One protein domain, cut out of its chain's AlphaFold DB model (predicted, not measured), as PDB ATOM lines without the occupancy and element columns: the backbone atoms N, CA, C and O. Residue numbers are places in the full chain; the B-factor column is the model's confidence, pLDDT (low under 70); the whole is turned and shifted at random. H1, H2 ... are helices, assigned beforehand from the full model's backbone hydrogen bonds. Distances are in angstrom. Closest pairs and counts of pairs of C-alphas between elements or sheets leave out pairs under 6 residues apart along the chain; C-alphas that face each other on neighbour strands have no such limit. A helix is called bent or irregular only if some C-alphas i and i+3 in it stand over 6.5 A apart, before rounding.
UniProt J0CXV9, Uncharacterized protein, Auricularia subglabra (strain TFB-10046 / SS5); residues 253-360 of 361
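What this domain is: This is residues 253 to 360 of the 361 residues of an uncharacterized protein of Auricularia subglabra (strain TFB-10046 / SS5) (UniProt J0CXV9). What would one see first? H1, H2 and H3 fold back and forth as a curved wall, with H4 crossing one end of it, and H5 packs on H4 and runs back over the hollow side, close to H1 and H3. How is it made up? The printed part has 108 residues, with five named helices in the order H1, H2, H3, H4, H5 and no named strand, which is the class all helix; the helix packing is mostly crossed, with helices that touch mostly at more than a shallow tilt. How large is it? It is compact and rounded, with a radius of gyration of the C-alphas of 12.7 A and spans of 32 by 29 by 29 A.

How they stand to each other: What follows the opening stretch? H1, residues 264 to 281, and H2, residues 287 to 301, form a helical hairpin and touch, the closest C-alphas being those of His 281 and Gly 287, 6.7 A apart; they run opposite ways at a steep tilt of 38 degrees, only just past shallow. H2 and H3, residues 307 to 324, form a second helical hairpin and touch at a shallow tilt of 15 degrees, opposite ways, with the closest C-alphas, of Gln 293 and Val 315, 6.1 A apart. H1 and H3 are apart. Which helix is the hub? H4, residues 326 to 336, touches four others. Residues 275 to 281 of H1 touch it, about perpendicular at 82 degrees, with C-alphas 278 and 336 closest at 5.0 A; residues 287 to 291 of H2 touch it, about perpendicular at 73 degrees, with C-alphas 288 and 332 closest at 6.1 A. H3 and H4 touch only at the corner, with C-alphas 322 and 329 closest at 5.0 A. Where is the last helix? H5, residues 341 to 359, touches H4 with its residues 343 to 351, opposite ways at a steep tilt of 52 degrees, with C-alphas 335 and 344 closest at 5.0 A. It is close to but not clearly touching H1, with C-alphas 271 and 348 at 7.2 A, and H3, with C-alphas 313 and 359 at 7.0 A. H2 and H5 are apart. Are the helix backbones whole? In H1, H2, H4 and H5 every O i to N i+4 pair is within hydrogen-bond range; in H3 11 of 14 are.

Where its parts are: Where do the helices lie? H1 begins at C-alpha 264 (124.544, 118.621, 92.161) and is 25.3 A long to residue 281; H2, 287 to 301, is 20.3 A, and H4, 326 to 336, is 14.9 A. H5, 341 to 359, is 25.6 A and ends at C-alpha 359 (143.612, 127.987, 89.535); it is neither bent nor irregular, but only just: C-alphas 356 and 359 are 6.1 A apart. Is any helix irregular? H3, 307 to 324 and 24.5 A long, is irregular, with C-alphas 312 and 315 9.6 A apart and a kink of 51 degrees near residue 315.

The domain as a whole: Is it unbroken? The printed part has no cut, and the links H1 to H2, H2 to H3, H3 to H4 and H4 to H5 are tight. How far does it reach? The two C-alphas farthest apart are those of His 308 and His 340, 34.4 A. Where is confidence low? The mean pLDDT of the printed part is 77.8, and it is under 70 at residues 264 to 265, 282 to 283, 285, 308 to 315 and 338 to 342.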
ATOM      1  N   SER A 253     134.277 136.085  99.786       86.44
ATOM      2  CA  SER A 253     133.160 136.864  99.229       86.44
ATOM      3  C   SER A 253     133.011 136.706  97.718       86.44
ATOM      4  O   SER A 253     131.890 136.762  97.214       86.44
ATOM      5  N   ASP A 254     134.116 136.496  97.010       87.25
ATOM      6  CA  ASP A 254     134.133 136.376  95.553       87.25
ATOM      7  C   ASP A 254     133.738 134.952  95.161       87.25
ATOM      8  O   ASP A 254     132.879 134.739  94.309       87.25
ATOM      9  N   LEU A 255     134.278 133.960  95.873       85.06
ATOM     10  CA  LEU A 255     133.962 132.547  95.673       85.06
ATOM     11  C   LEU A 255     132.494 132.214  95.972       85.06
ATOM     12  O   LEU A 255     131.917 131.337  95.328       85.06
ATOM     13  N   LEU A 256     131.858 132.914  96.914       83.62
ATOM     14  CA  LEU A 256     130.428 132.746  97.193       83.62
ATOM     15  C   LEU A 256     129.535 133.177  96.020       83.62
ATOM     16  O   LEU A 256     128.447 132.621  95.870       83.62
ATOM     17  N   GLN A 257     129.994 134.118  95.188       85.44
ATOM     18  CA  GLN A 257     129.251 134.620  94.025       85.44
ATOM     19  C   GLN A 257     129.365 133.704  92.803       85.44
ATOM     20  O   GLN A 257     128.562 133.811  91.875       85.44
ATOM     21  N   LEU A 258     130.350 132.805  92.790       81.56
ATOM     22  CA  LEU A 258     130.555 131.876  91.686       81.56
ATOM     23  C   LEU A 258     129.524 130.736  91.721       81.56
ATOM     24  O   LEU A 258     129.168 130.253  92.803       81.56
ATOM     25  N   PRO A 259     129.053 130.267  90.549       80.62
ATOM     26  CA  PRO A 259     128.198 129.093  90.479       80.62
ATOM     27  C   PRO A 259     128.966 127.836  90.906       80.62
ATOM     28  O   PRO A 259     130.195 127.822  90.978       80.62
ATOM     29  N   ASN A 260     128.247 126.746  91.168       78.06
ATOM     30  CA  ASN A 260     128.903 125.446  91.284       78.06
ATOM     31  C   ASN A 260     129.420 125.021  89.900       78.06
ATOM     32  O   ASN A 260     128.664 125.141  88.935       78.06
ATOM     33  N   PRO A 261     130.673 124.543  89.790       78.06
ATOM     34  CA  PRO A 261     131.263 124.214  88.492       78.06
ATOM     35  C   PRO A 261     130.634 122.979  87.837       78.06
ATOM     36  O   PRO A 261     130.673 122.858  86.617       78.06
ATOM     37  N   TRP A 262     130.019 122.100  88.633       82.31
ATOM     38  CA  TRP A 262     129.362 120.878  88.170       82.31
ATOM     39  C   TRP A 262     127.948 120.751  88.737       82.31
ATOM     40  O   TRP A 262     127.543 121.494  89.641       82.31
ATOM     41  N   ASP A 263     127.187 119.800  88.198       75.44
ATOM     42  CA  ASP A 263     125.842 119.500  88.667       75.44
ATOM     43  C   ASP A 263     125.842 118.961  90.110       75.44
ATOM     44  O   ASP A 263     126.858 118.549  90.673       75.44
ATOM     45  N   SER A 264     124.668 118.982  90.744       67.44
ATOM     46  CA  SER A 264     124.544 118.621  92.161       67.44
ATOM     47  C   SER A 264     124.955 117.181  92.467       67.44
ATOM     48  O   SER A 264     125.374 116.932  93.596       67.44
ATOM     49  N   ASN A 265     124.847 116.253  91.509       68.88
ATOM     50  CA  ASN A 265     125.207 114.858  91.734       68.88
ATOM     51  C   ASN A 265     126.725 114.710  91.798       68.88
ATOM     52  O   ASN A 265     127.233 114.174  92.781       68.88
ATOM     53  N   ALA A 266     127.440 115.270  90.817       74.56
ATOM     54  CA  ALA A 266     128.900 115.275  90.796       74.56
ATOM     55  C   ALA A 266     129.483 115.925  92.061       74.56
ATOM     56  O   ALA A 266     130.384 115.374  92.694       74.56
ATOM     57  N   VAL A 267     128.926 117.067  92.486       75.06
ATOM     58  CA  VAL A 267     129.429 117.755  93.682       75.06
ATOM     59  C   VAL A 267     129.107 116.994  94.969       75.06
ATOM     60  O   VAL A 267     129.961 116.915  95.849       75.06
ATOM     61  N   ALA A 268     127.911 116.408  95.094       70.88
ATOM     62  CA  ALA A 268     127.571 115.601  96.264       70.88
ATOM     63  C   ALA A 268     128.439 114.341  96.354       70.88
ATOM     64  O   ALA A 268     128.922 114.020  97.435       70.88
ATOM     65  N   PHE A 269     128.682 113.667  95.229       77.88
ATOM     66  CA  PHE A 269     129.570 112.511  95.159       77.88
ATOM     67  C   PHE A 269     130.995 112.863  95.597       77.88
ATOM     68  O   PHE A 269     131.559 112.205  96.469       77.88
ATOM     69  N   LEU A 270     131.555 113.939  95.037       82.25
ATOM     70  CA  LEU A 270     132.899 114.401  95.371       82.25
ATOM     71  C   LEU A 270     133.003 114.739  96.859       82.25
ATOM     72  O   LEU A 270     133.938 114.326  97.532       82.25
ATOM     73  N   ALA A 271     132.000 115.428  97.391       79.25
ATOM     74  CA  ALA A 271     131.947 115.784  98.795       79.25
ATOM     75  C   ALA A 271     131.844 114.545  99.710       79.25
ATOM     76  O   ALA A 271     132.453 114.531 100.776       79.25
ATOM     77  N   VAL A 272     131.122 113.490  99.298       77.81
ATOM     78  CA  VAL A 272     131.027 112.225 100.051       77.81
ATOM     79  C   VAL A 272     132.367 111.498 100.030       77.81
ATOM     80  O   VAL A 272     132.857 111.135 101.095       77.81
ATOM     81  N   LYS A 273     133.007 111.355  98.858       82.00
ATOM     82  CA  LYS A 273     134.354 110.762  98.749       82.00
ATOM     83  C   LYS A 273     135.370 111.511  99.616       82.00
ATOM     84  O   LYS A 273     136.152 110.887 100.324       82.00
ATOM     85  N   ILE A 274     135.338 112.840  99.587       84.12
ATOM     86  CA  ILE A 274     136.266 113.686 100.346       84.12
ATOM     87  C   ILE A 274     136.000 113.614 101.848       84.12
ATOM     88  O   ILE A 274     136.946 113.521 102.621       84.12
ATOM     89  N   SER A 275     134.733 113.594 102.266       78.69
ATOM     90  CA  SER A 275     134.377 113.399 103.673       78.69
ATOM     91  C   SER A 275     134.795 112.014 104.173       78.69
ATOM     92  O   SER A 275     135.265 111.907 105.297       78.69
ATOM     93  N   ALA A 276     134.663 110.972 103.344       79.44
ATOM     94  CA  ALA A 276     135.038 109.602 103.697       79.44
ATOM     95  C   ALA A 276     136.547 109.510 103.918       79.44
ATOM     96  O   ALA A 276     137.018 109.016 104.938       79.44
ATOM     97  N   TRP A 277     137.296 110.070 102.969       84.62
ATOM     98  CA  TRP A 277     138.743 110.147 103.045       84.62
ATOM     99  C   TRP A 277     139.208 110.951 104.266       84.62
ATOM    100  O   TRP A 277     140.110 110.510 104.976       84.62
ATOM    101  N   ALA A 278     138.572 112.096 104.544       80.44
ATOM    102  CA  ALA A 278     138.910 112.952 105.681       80.44
ATOM    103  C   ALA A 278     138.670 112.253 107.029       80.44
ATOM    104  O   ALA A 278     139.513 112.360 107.916       80.44
ATOM    105  N   ASP A 279     137.577 111.497 107.168       75.50
ATOM    106  CA  ASP A 279     137.293 110.707 108.374       75.50
ATOM    107  C   ASP A 279     138.369 109.633 108.628       75.50
ATOM    108  O   ASP A 279     138.733 109.378 109.778       75.50
ATOM    109  N   GLU A 280     138.905 109.022 107.569       78.81
ATOM    110  CA  GLU A 280     139.949 107.993 107.661       78.81
ATOM    111  C   GLU A 280     141.350 108.571 107.936       78.81
ATOM    112  O   GLU A 280     142.140 107.945 108.646       78.81
ATOM    113  N   HIS A 281     141.649 109.770 107.425       75.19
ATOM    114  CA  HIS A 281     142.995 110.372 107.433       75.19
ATOM    115  C   HIS A 281     143.120 111.599 108.360       75.19
ATOM    116  O   HIS A 281     144.116 112.322 108.330       75.19
ATOM    117  N   PHE A 282     142.130 111.827 109.231       64.50
ATOM    118  CA  PHE A 282     142.003 112.991 110.124       64.50
ATOM    119  C   PHE A 282     143.250 113.313 110.980       64.50
ATOM    120  O   PHE A 282     143.427 114.453 111.418       64.50
ATOM    121  N   GLN A 283     144.107 112.326 111.263       67.75
ATOM    122  CA  GLN A 283     145.262 112.471 112.163       67.75
ATOM    123  C   GLN A 283     146.600 112.701 111.448       67.75
ATOM    124  O   GLN A 283     147.624 112.847 112.124       67.75
ATOM    125  N   ASP A 284     146.616 112.766 110.117       73.38
ATOM    126  CA  ASP A 284     147.872 112.853 109.380       73.38
ATOM    127  C   ASP A 284     148.456 114.279 109.396       73.38
ATOM    128  O   ASP A 284     147.761 115.250 109.075       73.38
ATOM    129  N   PRO A 285     149.754 114.443 109.726       64.94
ATOM    130  CA  PRO A 285     150.398 115.756 109.826       64.94
ATOM    131  C   PRO A 285     150.448 116.509 108.486       64.94
ATOM    132  O   PRO A 285     150.521 117.735 108.483       64.94
ATOM    133  N   ASP A 286     150.343 115.786 107.367       72.19
ATOM    134  CA  ASP A 286     150.285 116.327 106.004       72.19
ATOM    135  C   ASP A 286     148.868 116.263 105.396       72.19
ATOM    136  O   ASP A 286     148.710 116.361 104.176       72.19
ATOM    137  N   GLY A 287     147.828 116.101 106.224       73.75
ATOM    138  CA  GLY A 287     146.452 115.860 105.776       73.75
ATOM    139  C   GLY A 287     145.909 116.908 104.797       73.75
ATOM    140  O   GLY A 287     145.218 116.547 103.853       73.75
ATOM    141  N   GLU A 288     146.278 118.189 104.940       73.12
ATOM    142  CA  GLU A 288     145.882 119.256 103.997       73.12
ATOM    143  C   GLU A 288     146.465 119.012 102.585       73.12
ATOM    144  O   GLU A 288     145.786 119.159 101.571       73.12
ATOM    145  N   VAL A 289     147.722 118.573 102.492       74.06
ATOM    146  CA  VAL A 289     148.380 118.324 101.200       74.06
ATOM    147  C   VAL A 289     147.899 117.020 100.572       74.06
ATOM    148  O   VAL A 289     147.677 116.962  99.362       74.06
ATOM    149  N   GLN A 290     147.726 115.978 101.385       79.06
ATOM    150  CA  GLN A 290     147.198 114.704 100.910       79.06
ATOM    151  C   GLN A 290     145.746 114.842 100.445       79.06
ATOM    152  O   GLN A 290     145.390 114.284  99.412       79.06
ATOM    153  N   LEU A 291     144.942 115.668 101.124       80.00
ATOM    154  CA  LEU A 291     143.579 115.980 100.708       80.00
ATOM    155  C   LEU A 291     143.548 116.673  99.343       80.00
ATOM    156  O   LEU A 291     142.713 116.350  98.506       80.00
ATOM    157  N   VAL A 292     144.451 117.623  99.093       77.81
ATOM    158  CA  VAL A 292     144.586 118.257  97.770       77.81
ATOM    159  C   VAL A 292     144.918 117.231  96.690       77.81
ATOM    160  O   VAL A 292     144.358 117.287  95.593       77.81
ATOM    161  N   GLN A 293     145.844 116.318  96.980       79.81
ATOM    162  CA  GLN A 293     146.242 115.286  96.032       79.81
ATOM    163  C   GLN A 293     145.082 114.329  95.750       79.81
ATOM    164  O   GLN A 293     144.724 114.141  94.593       79.81
ATOM    165  N   PHE A 294     144.421 113.844  96.800       85.50
ATOM    166  CA  PHE A 294     143.240 113.002  96.684       85.50
ATOM    167  C   PHE A 294     142.106 113.702  95.923       85.50
ATOM    168  O   PHE A 294     141.528 113.122  95.011       85.50
ATOM    169  N   LEU A 295     141.828 114.978  96.218       84.25
ATOM    170  CA  LEU A 295     140.854 115.774  95.467       84.25
ATOM    171  C   LEU A 295     141.221 115.835  93.979       84.25
ATOM    172  O   LEU A 295     140.356 115.634  93.136       84.25
ATOM    173  N   SER A 296     142.492 116.081  93.657       80.75
ATOM    174  CA  SER A 296     142.971 116.136  92.269       80.75
ATOM    175  C   SER A 296     142.795 114.792  91.557       80.75
ATOM    176  O   SER A 296     142.311 114.764  90.428       80.75
ATOM    177  N   ASP A 297     143.122 113.688  92.231       83.38
ATOM    178  CA  ASP A 297     142.969 112.334  91.698       83.38
ATOM    179  C   ASP A 297     141.494 112.009  91.426       83.38
ATOM    180  O   ASP A 297     141.166 111.515  90.349       83.38
ATOM    181  N   VAL A 298     140.585 112.362  92.342       84.19
ATOM    182  CA  VAL A 298     139.142 112.143  92.153       84.19
ATOM    183  C   VAL A 298     138.579 113.023  91.032       84.19
ATOM    184  O   VAL A 298     137.732 112.568  90.264       84.19
ATOM    185  N   LEU A 299     139.045 114.268  90.886       83.50
ATOM    186  CA  LEU A 299     138.627 115.137  89.777       83.50
ATOM    187  C   LEU A 299     139.025 114.565  88.408       83.50
ATOM    188  O   LEU A 299     138.254 114.694  87.457       83.50
ATOM    189  N   LEU A 300     140.193 113.920  88.318       82.25
ATOM    190  CA  LEU A 300     140.648 113.217  87.113       82.25
ATOM    191  C   LEU A 300     139.883 111.913  86.885       82.25
ATOM    192  O   LEU A 300     139.478 111.634  85.761       82.25
ATOM    193  N   GLU A 301     139.684 111.123  87.941       82.56
ATOM    194  CA  GLU A 301     138.951 109.850  87.898       82.56
ATOM    195  C   GLU A 301     137.532 110.043  87.346       82.56
ATOM    196  O   GLU A 301     137.038 109.212  86.588       82.56
ATOM    197  N   LEU A 302     136.892 111.157  87.705       79.44
ATOM    198  CA  LEU A 302     135.534 111.502  87.293       79.44
ATOM    199  C   LEU A 302     135.454 112.317  85.995       79.44
ATOM    200  O   LEU A 302     134.359 112.744  85.633       79.44
ATOM    201  N   ASP A 303     136.582 112.570  85.324       80.50
ATOM    202  CA  ASP A 303     136.669 113.414  84.120       80.50
ATOM    203  C   ASP A 303     136.033 114.810  84.307       80.50
ATOM    204  O   ASP A 303     135.486 115.419  83.388       80.50
ATOM    205  N   LEU A 304     136.083 115.335  85.539       80.62
ATOM    206  CA  LEU A 304     135.529 116.647  85.886       80.62
ATOM    207  C   LEU A 304     136.468 117.790  85.494       80.62
ATOM    208  O   LEU A 304     136.024 118.928  85.317       80.62
ATOM    209  N   VAL A 305     137.764 117.486  85.383       79.75
ATOM    210  CA  VAL A 305     138.808 118.406  84.937       79.75
ATOM    211  C   VAL A 305     139.774 117.672  84.000       79.75
ATOM    212  O   VAL A 305     140.297 116.620  84.370       79.75
ATOM    213  N   PRO A 306     140.101 118.239  82.826       74.12
ATOM    214  CA  PRO A 306     141.135 117.699  81.951       74.12
ATOM    215  C   PRO A 306     142.514 117.607  82.624       74.12
ATOM    216  O   PRO A 306     142.990 118.563  83.241       74.12
ATOM    217  N   PHE A 307     143.223 116.496  82.396       72.75
ATOM    218  CA  PHE A 307     144.553 116.243  82.970       72.75
ATOM    219  C   PHE A 307     145.566 117.376  82.753       72.75
ATOM    220  O   PHE A 307     146.332 117.709  83.656       72.75
ATOM    221  N   HIS A 308     145.554 118.001  81.572       68.94
ATOM    222  CA  HIS A 308     146.510 119.055  81.235       68.94
ATOM    223  C   HIS A 308     146.368 120.297  82.135       68.94
ATOM    224  O   HIS A 308     147.386 120.880  82.504       68.94
ATOM    225  N   LEU A 309     145.151 120.646  82.569       67.75
ATOM    226  CA  LEU A 309     144.920 121.784  83.467       67.75
ATOM    227  C   LEU A 309     145.453 121.498  84.874       67.75
ATOM    228  O   LEU A 309     146.163 122.319  85.454       67.75
ATOM    229  N   LEU A 310     145.199 120.296  85.401       69.00
ATOM    230  CA  LEU A 310     145.716 119.890  86.713       69.00
ATOM    231  C   LEU A 310     147.239 119.733  86.713       69.00
ATOM    232  O   LEU A 310     147.886 120.073  87.702       69.00
ATOM    233  N   SER A 311     147.831 119.292  85.601       61.44
ATOM    234  CA  SER A 311     149.288 119.196  85.460       61.44
ATOM    235  C   SER A 311     149.996 120.560  85.472       61.44
ATOM    236  O   SER A 311     151.146 120.634  85.902       61.44
ATOM    237  N   GLY A 312     149.306 121.634  85.058       58.38
ATOM    238  CA  GLY A 312     149.838 123.003  85.025       58.38
ATOM    239  C   GLY A 312     149.895 123.706  86.387       58.38
ATOM    240  O   GLY A 312     150.674 124.641  86.561       58.38
ATOM    241  N   VAL A 313     149.106 123.248  87.366       67.44
ATOM    242  CA  VAL A 313     149.161 123.721  88.762       67.44
ATOM    243  C   VAL A 313     149.933 122.722  89.629       67.44
ATOM    244  O   VAL A 313     150.819 123.096  90.400       67.44
ATOM    245  N   GLY A 314     149.630 121.431  89.476       67.75
ATOM    246  CA  GLY A 314     150.240 120.328  90.209       67.75
ATOM    247  C   GLY A 314     150.046 120.387  91.732       67.75
ATOM    248  O   GLY A 314     149.608 121.379  92.318       67.75
ATOM    249  N   VAL A 315     150.447 119.311  92.415       67.56
ATOM    250  CA  VAL A 315     150.429 119.239  93.890       67.56
ATOM    251  C   VAL A 315     151.338 120.311  94.510       67.56
ATOM    252  O   VAL A 315     151.027 120.860  95.564       67.56
ATOM    253  N   ALA A 316     152.451 120.647  93.850       72.38
ATOM    254  CA  ALA A 316     153.389 121.661  94.325       72.38
ATOM    255  C   ALA A 316     152.812 123.088  94.264       72.38
ATOM    256  O   ALA A 316     152.998 123.839  95.219       72.38
ATOM    257  N   GLY A 317     152.085 123.451  93.198       75.12
ATOM    258  CA  GLY A 317     151.445 124.765  93.081       75.12
ATOM    259  C   GLY A 317     150.285 124.929  94.059       75.12
ATOM    260  O   GLY A 317     150.196 125.945  94.744       75.12
ATOM    261  N   LEU A 318     149.455 123.894  94.232       74.12
ATOM    262  CA  LEU A 318     148.400 123.898  95.254       74.12
ATOM    263  C   LEU A 318     148.972 123.961  96.677       74.12
ATOM    264  O   LEU A 318     148.440 124.676  97.528       74.12
ATOM    265  N   ARG A 319     150.090 123.270  96.940       76.12
ATOM    266  CA  ARG A 319     150.813 123.378  98.212       76.12
ATOM    267  C   ARG A 319     151.321 124.803  98.435       76.12
ATOM    268  O   ARG A 319     151.158 125.320  99.535       76.12
ATOM    269  N   ASP A 320     151.908 125.441  97.428       79.56
ATOM    270  CA  ASP A 320     152.362 126.834  97.517       79.56
ATOM    271  C   ASP A 320     151.188 127.795  97.787       79.56
ATOM    272  O   ASP A 320     151.292 128.642  98.675       79.56
ATOM    273  N   CYS A 321     150.031 127.593  97.143       81.81
ATOM    274  CA  CYS A 321     148.800 128.340  97.442       81.81
ATOM    275  C   CYS A 321     148.381 128.193  98.912       81.81
ATOM    276  O   CYS A 321     148.110 129.192  99.575       81.81
ATOM    277  N   LEU A 322     148.370 126.962  99.438       81.19
ATOM    278  CA  LEU A 322     148.020 126.692 100.839       81.19
ATOM    279  C   LEU A 322     148.962 127.383 101.829       81.19
ATOM    280  O   LEU A 322     148.513 127.882 102.855       81.19
ATOM    281  N   HIS A 323     150.260 127.433 101.528       81.56
ATOM    282  CA  HIS A 323     151.236 128.081 102.406       81.56
ATOM    283  C   HIS A 323     151.132 129.610 102.366       81.56
ATOM    284  O   HIS A 323     151.445 130.272 103.356       81.56
ATOM    285  N   ARG A 324     150.724 130.177 101.226       81.44
ATOM    286  CA  ARG A 324     150.616 131.628 101.032       81.44
ATOM    287  C   ARG A 324     149.296 132.205 101.527       81.44
ATOM    288  O   ARG A 324     149.278 133.356 101.956       81.44
ATOM    289  N   ASP A 325     148.216 131.431 101.470       85.06
ATOM    290  CA  ASP A 325     146.874 131.905 101.788       85.06
ATOM    291  C   ASP A 325     146.295 131.211 103.031       85.06
ATOM    292  O   ASP A 325     145.874 130.052 103.015       85.06
ATOM    293  N   ALA A 326     146.241 131.966 104.131       83.69
ATOM    294  CA  ALA A 326     145.728 131.485 105.409       83.69
ATOM    295  C   ALA A 326     144.228 131.140 105.370       83.69
ATOM    296  O   ALA A 326     143.794 130.248 106.098       83.69
ATOM    297  N   ALA A 327     143.427 131.821 104.542       84.56
ATOM    298  CA  ALA A 327     141.995 131.557 104.431       84.56
ATOM    299  C   ALA A 327     141.723 130.275 103.631       84.56
ATOM    300  O   ALA A 327     140.804 129.518 103.975       84.56
ATOM    301  N   LEU A 328     142.548 130.002 102.615       85.88
ATOM    302  CA  LEU A 328     142.551 128.726 101.908       85.88
ATOM    303  C   LEU A 328     142.994 127.592 102.835       85.88
ATOM    304  O   LEU A 328     142.261 126.613 102.945       85.88
ATOM    305  N   SER A 329     144.128 127.735 103.537       84.12
ATOM    306  CA  SER A 329     144.610 126.718 104.489       84.12
ATOM    307  C   SER A 329     143.585 126.436 105.585       84.12
ATOM    308  O   SER A 329     143.298 125.276 105.859       84.12
ATOM    309  N   GLU A 330     142.943 127.457 106.159       84.50
ATOM    310  CA  GLU A 330     141.902 127.237 107.168       84.50
ATOM    311  C   GLU A 330     140.665 126.538 106.587       84.50
ATOM    312  O   GLU A 330     140.111 125.637 107.213       84.50
ATOM    313  N   SER A 331     140.245 126.894 105.368       85.62
ATOM    314  CA  SER A 331     139.125 126.214 104.706       85.62
ATOM    315  C   SER A 331     139.453 124.742 104.435       85.62
ATOM    316  O   SER A 331     138.634 123.875 104.718       85.62
ATOM    317  N   GLN A 332     140.665 124.452 103.959       81.75
ATOM    318  CA  GLN A 332     141.162 123.093 103.730       81.75
ATOM    319  C   GLN A 332     141.297 122.297 105.030       81.75
ATOM    320  O   GLN A 332     140.890 121.142 105.077       81.75
ATOM    321  N   ARG A 333     141.757 122.934 106.108       81.12
ATOM    322  CA  ARG A 333     141.816 122.346 107.447       81.12
ATOM    323  C   ARG A 333     140.445 121.956 107.978       81.12
ATOM    324  O   ARG A 333     140.315 120.916 108.607       81.12
ATOM    325  N   ILE A 334     139.417 122.773 107.757       80.50
ATOM    326  CA  ILE A 334     138.044 122.437 108.161       80.50
ATOM    327  C   ILE A 334     137.520 121.242 107.352       80.50
ATOM    328  O   ILE A 334     136.872 120.364 107.921       80.50
ATOM    329  N   VAL A 335     137.840 121.175 106.053       81.38
ATOM    330  CA  VAL A 335     137.480 120.037 105.191       81.38
ATOM    331  C   VAL A 335     138.209 118.760 105.630       81.38
ATOM    332  O   VAL A 335     137.568 117.723 105.772       81.38
ATOM    333  N   SER A 336     139.515 118.824 105.908       72.75
ATOM    334  CA  SER A 336     140.313 117.665 106.344       72.75
ATOM    335  C   SER A 336     140.001 117.216 107.769       72.75
ATOM    336  O   SER A 336     140.189 116.051 108.102       72.75
ATOM    337  N   ARG A 337     139.488 118.117 108.614       71.38
ATOM    338  CA  ARG A 337     139.135 117.807 110.000       71.38
ATOM    339  C   ARG A 337     137.771 117.127 110.186       71.38
ATOM    340  O   ARG A 337     137.386 116.901 111.329       71.38
ATOM    341  N   GLY A 338     137.023 116.829 109.120       59.44
ATOM    342  CA  GLY A 338     135.770 116.059 109.228       59.44
ATOM    343  C   GLY A 338     134.775 116.623 110.260       59.44
ATOM    344  O   GLY A 338     134.125 115.878 110.988       59.44
ATOM    345  N   GLY A 339     134.721 117.956 110.401       60.44
ATOM    346  CA  GLY A 339     133.920 118.638 111.423       60.44
ATOM    347  C   GLY A 339     132.413 118.639 111.134       60.44
ATOM    348  O   GLY A 339     131.908 117.859 110.330       60.44
ATOM    349  N   HIS A 340     131.668 119.546 111.784       63.22
ATOM    350  CA  HIS A 340     130.231 119.738 111.549       63.22
ATOM    351  C   HIS A 340     129.908 119.716 110.044       63.22
ATOM    352  O   HIS A 340     130.419 120.544 109.295       63.22
ATOM    353  N   THR A 341     129.035 118.801 109.603       66.62
ATOM    354  CA  THR A 341     128.766 118.543 108.174       66.62
ATOM    355  C   THR A 341     128.413 119.804 107.376       66.62
ATOM    356  O   THR A 341     128.739 119.888 106.201       66.62
ATOM    357  N   VAL A 342     127.787 120.806 108.003       67.56
ATOM    358  CA  VAL A 342     127.482 122.099 107.366       67.56
ATOM    359  C   VAL A 342     128.747 122.931 107.120       67.56
ATOM    360  O   VAL A 342     128.932 123.460 106.031       67.56
ATOM    361  N   GLU A 343     129.656 123.006 108.095       74.25
ATOM    362  CA  GLU A 343     130.918 123.738 107.941       74.25
ATOM    363  C   GLU A 343     131.831 123.062 106.916       74.25
ATOM    364  O   GLU A 343     132.440 123.748 106.097       74.25
ATOM    365  N   PHE A 344     131.878 121.723 106.915       80.75
ATOM    366  CA  PHE A 344     132.577 120.955 105.884       80.75
ATOM    367  C   PHE A 344     132.092 121.358 104.489       80.75
ATOM    368  O   PHE A 344     132.898 121.718 103.638       80.75
ATOM    369  N   VAL A 345     130.773 121.353 104.276       74.62
ATOM    370  CA  VAL A 345     130.142 121.712 103.001       74.62
ATOM    371  C   VAL A 345     130.524 123.103 102.560       74.62
ATOM    372  O   VAL A 345     131.015 123.284 101.446       74.62
ATOM    373  N   ASP A 346     130.290 124.082 103.426       80.56
ATOM    374  CA  ASP A 346     130.474 125.480 103.075       80.56
ATOM    375  C   ASP A 346     131.929 125.736 102.669       80.56
ATOM    376  O   ASP A 346     132.192 126.421 101.681       80.56
ATOM    377  N   ARG A 347     132.890 125.115 103.368       84.19
ATOM    378  CA  ARG A 347     134.318 125.222 103.040       84.19
ATOM    379  C   ARG A 347     134.702 124.430 101.799       84.19
ATOM    380  O   ARG A 347     135.436 124.949 100.961       84.19
ATOM    381  N   PHE A 348     134.171 123.228 101.637       84.62
ATOM    382  CA  PHE A 348     134.421 122.374 100.484       84.62
ATOM    383  C   PHE A 348     133.985 123.035  99.168       84.62
ATOM    384  O   PHE A 348     134.757 123.078  98.207       84.62
ATOM    385  N   PHE A 349     132.790 123.634  99.135       83.44
ATOM    386  CA  PHE A 349     132.303 124.357  97.957       83.44
ATOM    387  C   PHE A 349     133.205 125.543  97.592       83.44
ATOM    388  O   PHE A 349     133.462 125.773  96.409       83.44
ATOM    389  N   LEU A 350     133.720 126.280  98.581       85.69
ATOM    390  CA  LEU A 350     134.659 127.380  98.338       85.69
ATOM    391  C   LEU A 350     135.985 126.875  97.755       85.69
ATOM    392  O   LEU A 350     136.477 127.452  96.786       85.69
ATOM    393  N   VAL A 351     136.531 125.783  98.300       87.00
ATOM    394  CA  VAL A 351     137.781 125.169  97.821       87.00
ATOM    395  C   VAL A 351     137.646 124.713  96.368       87.00
ATOM    396  O   VAL A 351     138.498 125.044  95.547       87.00
ATOM    397  N   ILE A 352     136.553 124.035  96.011       85.56
ATOM    398  CA  ILE A 352     136.311 123.610  94.625       85.56
ATOM    399  C   ILE A 352     136.190 124.797  93.679       85.56
ATOM    400  O   ILE A 352     136.794 124.793  92.608       85.56
ATOM    401  N   ARG A 353     135.416 125.821  94.053       86.81
ATOM    402  CA  ARG A 353     135.243 127.004  93.200       86.81
ATOM    403  C   ARG A 353     136.567 127.719  92.977       86.81
ATOM    404  O   ARG A 353     136.824 128.162  91.865       86.81
ATOM    405  N   TYR A 354     137.410 127.799  94.001       86.69
ATOM    406  CA  TYR A 354     138.743 128.369  93.867       86.69
ATOM    407  C   TYR A 354     139.611 127.546  92.909       86.69
ATOM    408  O   TYR A 354     140.146 128.093  91.950       86.69
ATOM    409  N   ILE A 355     139.675 126.226  93.091       82.94
ATOM    410  CA  ILE A 355     140.453 125.352  92.205       82.94
ATOM    411  C   ILE A 355     139.986 125.503  90.751       82.94
ATOM    412  O   ILE A 355     140.792 125.796  89.874       82.94
ATOM    413  N   VAL A 356     138.683 125.396  90.490       82.56
ATOM    414  CA  VAL A 356     138.159 125.393  89.118       82.56
ATOM    415  C   VAL A 356     138.198 126.771  88.461       82.56
ATOM    416  O   VAL A 356     138.630 126.890  87.319       82.56
ATOM    417  N   PHE A 357     137.735 127.819  89.142       83.44
ATOM    418  CA  PHE A 357     137.571 129.132  88.512       83.44
ATOM    419  C   PHE A 357     138.785 130.044  88.634       83.44
ATOM    420  O   PHE A 357     138.834 131.040  87.917       83.44
ATOM    421  N   GLN A 358     139.709 129.760  89.551       81.94
ATOM    422  CA  GLN A 358     140.833 130.650  89.842       81.94
ATOM    423  C   GLN A 358     142.192 129.996  89.578       81.94
ATOM    424  O   GLN A 358     143.116 130.697  89.182       81.94
ATOM    425  N   LEU A 359     142.334 128.677  89.766       77.69
ATOM    426  CA  LEU A 359     143.612 127.987  89.535       77.69
ATOM    427  C   LEU A 359     143.704 127.288  88.175       77.69
ATOM    428  O   LEU A 359     144.794 127.196  87.624       77.69
ATOM    429  N   LEU A 360     142.586 126.782  87.654       73.44
ATOM    430  CA  LEU A 360     142.540 125.966  86.432       73.44
ATOM    431  C   LEU A 360     141.999 126.712  85.203       73.44
ATOM    432  O   LEU A 360     141.686 126.070  84.200       73.44
TER     433      LEU A 360